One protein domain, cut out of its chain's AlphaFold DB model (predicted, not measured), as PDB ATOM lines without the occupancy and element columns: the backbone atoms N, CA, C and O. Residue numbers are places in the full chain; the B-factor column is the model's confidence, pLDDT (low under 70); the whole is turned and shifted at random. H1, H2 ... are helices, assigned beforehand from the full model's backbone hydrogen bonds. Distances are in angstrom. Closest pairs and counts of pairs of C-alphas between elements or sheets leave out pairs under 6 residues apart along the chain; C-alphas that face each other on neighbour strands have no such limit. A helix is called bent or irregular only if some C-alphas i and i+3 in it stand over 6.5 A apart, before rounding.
ATOM      1  N   GLY A 117     129.495 156.605 100.837       77.00
ATOM      2  CA  GLY A 117     129.088 155.676 101.893       77.00
ATOM      3  C   GLY A 117     127.993 154.717 101.423       77.00
ATOM      4  O   GLY A 117     128.102 153.509 101.612       77.00
ATOM      5  N   LEU A 118     126.972 155.241 100.737       75.81
ATOM      6  CA  LEU A 118     125.902 154.412 100.182       75.81
ATOM      7  C   LEU A 118     126.431 153.489  99.072       75.81
ATOM      8  O   LEU A 118     126.048 152.324  99.004       75.81
ATOM      9  N   TRP A 119     127.346 153.984  98.240       81.19
ATOM     10  CA  TRP A 119     128.020 153.203  97.207       81.19
ATOM     11  C   TRP A 119     128.849 152.052  97.796       81.19
ATOM     12  O   TRP A 119     128.768 150.931  97.298       81.19
ATOM     13  N   ILE A 120     129.583 152.287  98.893       81.69
ATOM     14  CA  ILE A 120     130.313 151.237  99.623       81.69
ATOM     15  C   ILE A 120     129.336 150.189 100.158       81.69
ATOM     16  O   ILE A 120     129.562 148.998  99.957       81.69
ATOM     17  N   VAL A 121     128.229 150.605 100.785       84.12
ATOM     18  CA  VAL A 121     127.201 149.672 101.278       84.12
ATOM     19  C   VAL A 121     126.667 148.801 100.139       84.12
ATOM     20  O   VAL A 121     126.643 147.580 100.267       84.12
ATOM     21  N   TRP A 122     126.313 149.396  98.997       82.69
ATOM     22  CA  TRP A 122     125.864 148.642  97.822       82.69
ATOM     23  C   TRP A 122     126.948 147.736  97.233       82.69
ATOM     24  O   TRP A 122     126.632 146.649  96.750       82.69
ATOM     25  N   THR A 123     128.217 148.131  97.326       83.69
ATOM     26  CA  THR A 123     129.356 147.289  96.940       83.69
ATOM     27  C   THR A 123     129.467 146.063  97.837       83.69
ATOM     28  O   THR A 123     129.584 144.949  97.333       83.69
ATOM     29  N   VAL A 124     129.348 146.233  99.156       87.50
ATOM     30  CA  VAL A 124     129.348 145.117 100.114       87.50
ATOM     31  C   VAL A 124     128.155 144.190  99.877       87.50
ATOM     32  O   VAL A 124     128.332 142.976  99.824       87.50
ATOM     33  N   VAL A 125     126.955 144.738  99.664       87.31
ATOM     34  CA  VAL A 125     125.756 143.949  99.324       87.31
ATOM     35  C   VAL A 125     125.963 143.161  98.026       87.31
ATOM     36  O   VAL A 125     125.634 141.978  97.973       87.31
ATOM     37  N   GLY A 126     126.554 143.779  97.000       86.06
ATOM     38  CA  GLY A 126     126.901 143.107  95.747       86.06
ATOM     39  C   GLY A 126     127.894 141.959  95.941       86.06
ATOM     40  O   GLY A 126     127.682 140.870  95.412       86.06
ATOM     41  N   LEU A 127     128.939 142.162  96.749       89.56
ATOM     42  CA  LEU A 127     129.910 141.113  97.085       89.56
ATOM     43  C   LEU A 127     129.258 139.951  97.844       89.56
ATOM     44  O   LEU A 127     129.493 138.794  97.500       89.56
ATOM     45  N   LEU A 128     128.401 140.238  98.828       88.88
ATOM     46  CA  LEU A 128     127.651 139.209  99.555       88.88
ATOM     47  C   LEU A 128     126.732 138.411  98.623       88.88
ATOM     48  O   LEU A 128     126.663 137.189  98.739       88.88
ATOM     49  N   ALA A 129     126.081 139.073  97.663       86.88
ATOM     50  CA  ALA A 129     125.263 138.399  96.658       86.88
ATOM     51  C   ALA A 129     126.097 137.459  95.767       86.88
ATOM     52  O   ALA A 129     125.661 136.342  95.490       86.88
ATOM     53  N   ILE A 130     127.313 137.859  95.369       87.50
ATOM     54  CA  ILE A 130     128.240 136.994  94.614       87.50
ATOM     55  C   ILE A 130     128.664 135.784  95.451       87.50
ATOM     56  O   ILE A 130     128.662 134.663  94.946       87.50
ATOM     57  N   VAL A 131     128.984 135.982  96.733       89.56
ATOM     58  CA  VAL A 131     129.327 134.883  97.649       89.56
ATOM     59  C   VAL A 131     128.160 133.903  97.787       89.56
ATOM     60  O   VAL A 131     128.357 132.697  97.646       89.56
ATOM     61  N   MET A 132     126.934 134.401  97.990       85.94
ATOM     62  CA  MET A 132     125.730 133.562  98.028       85.94
ATOM     63  C   MET A 132     125.521 132.789  96.723       85.94
ATOM     64  O   MET A 132     125.174 131.610  96.761       85.94
ATOM     65  N   LEU A 133     125.763 133.425  95.575       86.88
ATOM     66  CA  LEU A 133     125.670 132.771  94.274       86.88
ATOM     67  C   LEU A 133     126.735 131.672  94.115       86.88
ATOM     68  O   LEU A 133     126.441 130.603  93.591       86.88
ATOM     69  N   GLY A 134     127.947 131.891  94.632       87.25
ATOM     70  CA  GLY A 134     128.999 130.875  94.694       87.25
ATOM     71  C   GLY A 134     128.591 129.655  95.525       87.25
ATOM     72  O   GLY A 134     128.728 128.525  95.057       87.25
ATOM     73  N   PHE A 135     128.012 129.866  96.712       86.19
ATOM     74  CA  PHE A 135     127.451 128.779  97.527       86.19
ATOM     75  C   PHE A 135     126.303 128.053  96.821       86.19
ATOM     76  O   PHE A 135     126.223 126.826  96.871       86.19
ATOM     77  N   PHE A 136     125.438 128.796  96.128       86.00
ATOM     78  CA  PHE A 136     124.363 128.220  95.329       86.00
ATOM     79  C   PHE A 136     124.914 127.289  94.240       86.00
ATOM     80  O   PHE A 136     124.469 126.147  94.138       86.00
ATOM     81  N   PHE A 137     125.935 127.708  93.488       85.81
ATOM     82  CA  PHE A 137     126.572 126.844  92.490       85.81
ATOM     83  C   PHE A 137     127.324 125.657  93.108       85.81
ATOM     84  O   PHE A 137     127.232 124.548  92.588       85.81
ATOM     85  N   ALA A 138     127.999 125.840  94.245       85.31
ATOM     86  CA  ALA A 138     128.670 124.749  94.954       85.31
ATOM     87  C   ALA A 138     127.690 123.655  95.422       85.31
ATOM     88  O   ALA A 138     128.048 122.477  95.451       85.31
ATOM     89  N   SER A 139     126.435 124.016  95.723       85.31
ATOM     90  CA  SER A 139     125.406 123.054  96.138       85.31
ATOM     91  C   SER A 139     125.059 122.014  95.063       85.31
ATOM     92  O   SER A 139     124.645 120.905  95.403       85.31
ATOM     93  N   PHE A 140     125.310 122.298  93.777       81.44
ATOM     94  CA  PHE A 140     125.124 121.321  92.696       81.44
ATOM     95  C   PHE A 140     126.045 120.103  92.825       81.44
ATOM     96  O   PHE A 140     125.647 119.006  92.441       81.44
ATOM     97  N   GLY A 141     127.227 120.254  93.429       78.44
ATOM     98  CA  GLY A 141     128.123 119.132  93.727       78.44
ATOM     99  C   GLY A 141     127.698 118.286  94.936       78.44
ATOM    100  O   GLY A 141     128.232 117.199  95.128       78.44
ATOM    101  N   ALA A 142     126.741 118.761  95.741       79.81
ATOM    102  CA  ALA A 142     126.336 118.163  97.018       79.81
ATOM    103  C   ALA A 142     124.885 117.637  97.025       79.81
ATOM    104  O   ALA A 142     124.292 117.479  98.089       79.81
ATOM    105  N   GLY A 143     124.302 117.377  95.850       80.31
ATOM    106  CA  GLY A 143     122.914 116.905  95.711       80.31
ATOM    107  C   GLY A 143     121.934 117.939  95.149       80.31
ATOM    108  O   GLY A 143     120.762 117.621  94.967       80.31
ATOM    109  N   GLY A 144     122.413 119.138  94.809       76.56
ATOM    110  CA  GLY A 144     121.630 120.174  94.142       76.56
ATOM    111  C   GLY A 144     120.825 121.060  95.100       76.56
ATOM    112  O   GLY A 144     120.418 120.623  96.178       76.56
ATOM    113  N   PRO A 145     120.575 122.325  94.725       79.19
ATOM    114  CA  PRO A 145     119.701 123.196  95.495       79.19
ATOM    115  C   PRO A 145     118.244 122.737  95.379       79.19
ATOM    116  O   PRO A 145     117.810 122.201  94.360       79.19
ATOM    117  N   SER A 146     117.446 123.016  96.410       84.38
ATOM    118  CA  SER A 146     115.999 122.821  96.323       84.38
ATOM    119  C   SER A 146     115.386 123.713  95.234       84.38
ATOM    120  O   SER A 146     115.902 124.792  94.915       84.38
ATOM    121  N   VAL A 147     114.236 123.298  94.691       84.31
ATOM    122  CA  VAL A 147     113.468 124.098  93.718       84.31
ATOM    123  C   VAL A 147     113.155 125.486  94.290       84.31
ATOM    124  O   VAL A 147     113.376 126.494  93.625       84.31
ATOM    125  N   ASN A 148     112.750 125.552  95.562       82.75
ATOM    126  CA  ASN A 148     112.476 126.814  96.253       82.75
ATOM    127  C   ASN A 148     113.729 127.698  96.372       82.75
ATOM    128  O   ASN A 148     113.649 128.901  96.134       82.75
ATOM    129  N   GLY A 149     114.890 127.114  96.693       82.50
ATOM    130  CA  GLY A 149     116.157 127.849  96.752       82.50
ATOM    131  C   GLY A 149     116.564 128.411  95.389       82.50
ATOM    132  O   GLY A 149     117.001 129.556  95.291       82.50
ATOM    133  N   THR A 150     116.334 127.644  94.324       83.62
ATOM    134  CA  THR A 150     116.593 128.067  92.942       83.62
ATOM    135  C   THR A 150     115.697 129.232  92.531       83.62
ATOM    136  O   THR A 150     116.194 130.247  92.044       83.62
ATOM    137  N   ILE A 151     114.388 129.135  92.789       87.06
ATOM    138  CA  ILE A 151     113.428 130.215  92.513       87.06
ATOM    139  C   ILE A 151     113.829 131.490  93.263       87.06
ATOM    140  O   ILE A 151     113.846 132.571  92.677       87.06
ATOM    141  N   MET A 152     114.203 131.375  94.540       84.62
ATOM    142  CA  MET A 152     114.585 132.524  95.357       84.62
ATOM    143  C   MET A 152     115.832 133.240  94.810       84.62
ATOM    144  O   MET A 152     115.838 134.467  94.717       84.62
ATOM    145  N   VAL A 153     116.863 132.495  94.393       85.44
ATOM    146  CA  VAL A 153     118.072 133.073  93.780       85.44
ATOM    147  C   VAL A 153     117.743 133.773  92.462       85.44
ATOM    148  O   VAL A 153     118.194 134.897  92.244       85.44
ATOM    149  N   VAL A 154     116.911 133.165  91.613       85.94
ATOM    150  CA  VAL A 154     116.474 133.783  90.351       85.94
ATOM    151  C   VAL A 154     115.734 135.098  90.609       85.94
ATOM    152  O   VAL A 154     116.038 136.101  89.967       85.94
ATOM    153  N   VAL A 155     114.820 135.138  91.583       86.69
ATOM    154  CA  VAL A 155     114.100 136.369  91.954       86.69
ATOM    155  C   VAL A 155     115.060 137.446  92.466       86.69
ATOM    156  O   VAL A 155     114.965 138.598  92.041       86.69
ATOM    157  N   ILE A 156     116.020 137.090  93.328       85.69
ATOM    158  CA  ILE A 156     117.035 138.032  93.823       85.69
ATOM    159  C   ILE A 156     117.877 138.591  92.672       85.69
ATOM    160  O   ILE A 156     118.161 139.786  92.661       85.69
ATOM    161  N   LEU A 157     118.258 137.773  91.691       86.62
ATOM    162  CA  LEU A 157     119.037 138.238  90.542       86.62
ATOM    163  C   LEU A 157     118.220 139.150  89.624       86.62
ATOM    164  O   LEU A 157     118.722 140.196  89.213       86.62
ATOM    165  N   LEU A 158     116.964 138.798  89.340       87.25
ATOM    166  CA  LEU A 158     116.091 139.588  88.470       87.25
ATOM    167  C   LEU A 158     115.712 140.938  89.086       87.25
ATOM    168  O   LEU A 158     115.685 141.943  88.380       87.25
ATOM    169  N   VAL A 159     115.442 140.978  90.393       84.75
ATOM    170  CA  VAL A 159     115.039 142.212  91.086       84.75
ATOM    171  C   VAL A 159     116.253 142.979  91.607       84.75
ATOM    172  O   VAL A 159     116.403 144.173  91.355       84.75
ATOM    173  N   GLY A 160     117.141 142.304  92.334       81.50
ATOM    174  CA  GLY A 160     118.294 142.907  92.995       81.50
ATOM    175  C   GLY A 160     119.444 143.229  92.045       81.50
ATOM    176  O   GLY A 160     120.090 144.260  92.219       81.50
ATOM    177  N   GLY A 161     119.675 142.412  91.014       83.56
ATOM    178  CA  GLY A 161     120.768 142.600  90.054       83.56
ATOM    179  C   GLY A 161     120.752 143.977  89.376       83.56
ATOM    180  O   GLY A 161     121.743 144.704  89.483       83.56
ATOM    181  N   PRO A 162     119.637 144.400  88.748       84.12
ATOM    182  CA  PRO A 162     119.523 145.730  88.146       84.12
ATOM    183  C   PRO A 162     119.713 146.873  89.153       84.12
ATOM    184  O   PRO A 162     120.335 147.886  88.828       84.12
ATOM    185  N   ILE A 163     119.213 146.708  90.384       80.62
ATOM    186  CA  ILE A 163     119.337 147.709  91.453       80.62
ATOM    187  C   ILE A 163     120.804 147.861  91.866       80.62
ATOM    188  O   ILE A 163     121.326 148.976  91.858       80.62
ATOM    189  N   ILE A 164     121.481 146.749  92.170       81.75
ATOM    190  CA  ILE A 164     122.897 146.722  92.557       81.75
ATOM    191  C   ILE A 164     123.755 147.302  91.431       81.75
ATOM    192  O   ILE A 164     124.569 148.190  91.674       81.75
ATOM    193  N   TRP A 165     123.535 146.867  90.188       80.75
ATOM    194  CA  TRP A 165     124.285 147.348  89.027       80.75
ATOM    195  C   TRP A 165     124.157 148.860  88.840       80.75
ATOM    196  O   TRP A 165     125.152 149.563  88.649       80.75
ATOM    197  N   ARG A 166     122.932 149.388  88.940       79.81
ATOM    198  CA  ARG A 166     122.685 150.828  88.841       79.81
ATOM    199  C   ARG A 166     123.407 151.591  89.948       79.81
ATOM    200  O   ARG A 166     124.055 152.593  89.660       79.81
ATOM    201  N   GLN A 167     123.322 151.111  91.189       77.94
ATOM    202  CA  GLN A 167     123.957 151.773  92.328       77.94
ATOM    203  C   GLN A 167     125.482 151.726  92.250       77.94
ATOM    204  O   GLN A 167     126.133 152.716  92.568       77.94
ATOM    205  N   LEU A 168     126.062 150.642  91.740       77.06
ATOM    206  CA  LEU A 168     127.499 150.562  91.482       77.06
ATOM    207  C   LEU A 168     127.944 151.532  90.382       77.06
ATOM    208  O   LEU A 168     128.981 152.182  90.528       77.06
ATOM    209  N   LYS A 169     127.161 151.663  89.304       75.50
ATOM    210  CA  LYS A 169     127.504 152.523  88.162       75.50
ATOM    211  C   LYS A 169     127.330 154.017  88.457       75.50
ATOM    212  O   LYS A 169     128.151 154.819  88.012       75.50
ATOM    213  N   TYR A 170     126.282 154.394  89.190       71.19
ATOM    214  CA  TYR A 170     125.885 155.799  89.356       71.19
ATOM    215  C   TYR A 170     125.910 156.310  90.802       71.19
ATOM    216  O   TYR A 170     125.865 157.514  91.005       71.19
ATOM    217  N   GLY A 171     126.026 155.440  91.809       70.00
ATOM    218  CA  GLY A 171     125.940 155.844  93.218       70.00
ATOM    219  C   GLY A 171     127.201 156.499  93.790       70.00
ATOM    220  O   GLY A 171     127.143 157.080  94.877       70.00
TER     221      GLY A 171
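What this domain is: This is residues 117 to 171 of the 189 residues of an uncharacterized protein of Methyloligella halotolerans (UniProt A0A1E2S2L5). A long helical hairpin: the long helix H1 runs the length of a rod, and H2, kinked near residue 160, folds back beside it. Residues 138 to 143, next to the turn, stick out free. The printed part has 55 residues, with two named helices, H1 then H2, and no named strand; the class is all helix. The whole is loose, with a radius of gyration of the C-alphas of 12.8 A, and spans 39 by 17 by 12 A.

How they stand to each other: H1, residues 117 to 142, and H2, residues 147 to 170, touch and form a helical hairpin. Their closest C-alphas, those of Gly 126 and Ile 164, are 6.3 A apart. They run opposite ways at a shallow tilt of 29 degrees. H2 has a kink of 35 degrees near residue 160; it is neither bent nor irregular, but only just: C-alphas 159 and 162 are 6.4 A apart. O i to N i+4 pairs are within hydrogen-bond range in 19 of 22 cases in H1 and 18 of 20 in H2.

Where its parts are: H1 measures 37.9 A from C-alpha 117 at (129.088, 155.676, 101.893) to C-alpha 142. H2 measures 34.3 A and ends with C-alpha 170 at (125.885, 155.799, 89.356).

The domain as a whole: The C-alphas of Gly 117 and Gly 143, the two farthest apart, are 39.7 A apart. The link from H1 to H2 is tight, the printed part has no cut, and no printed residue is under 70 in pLDDT.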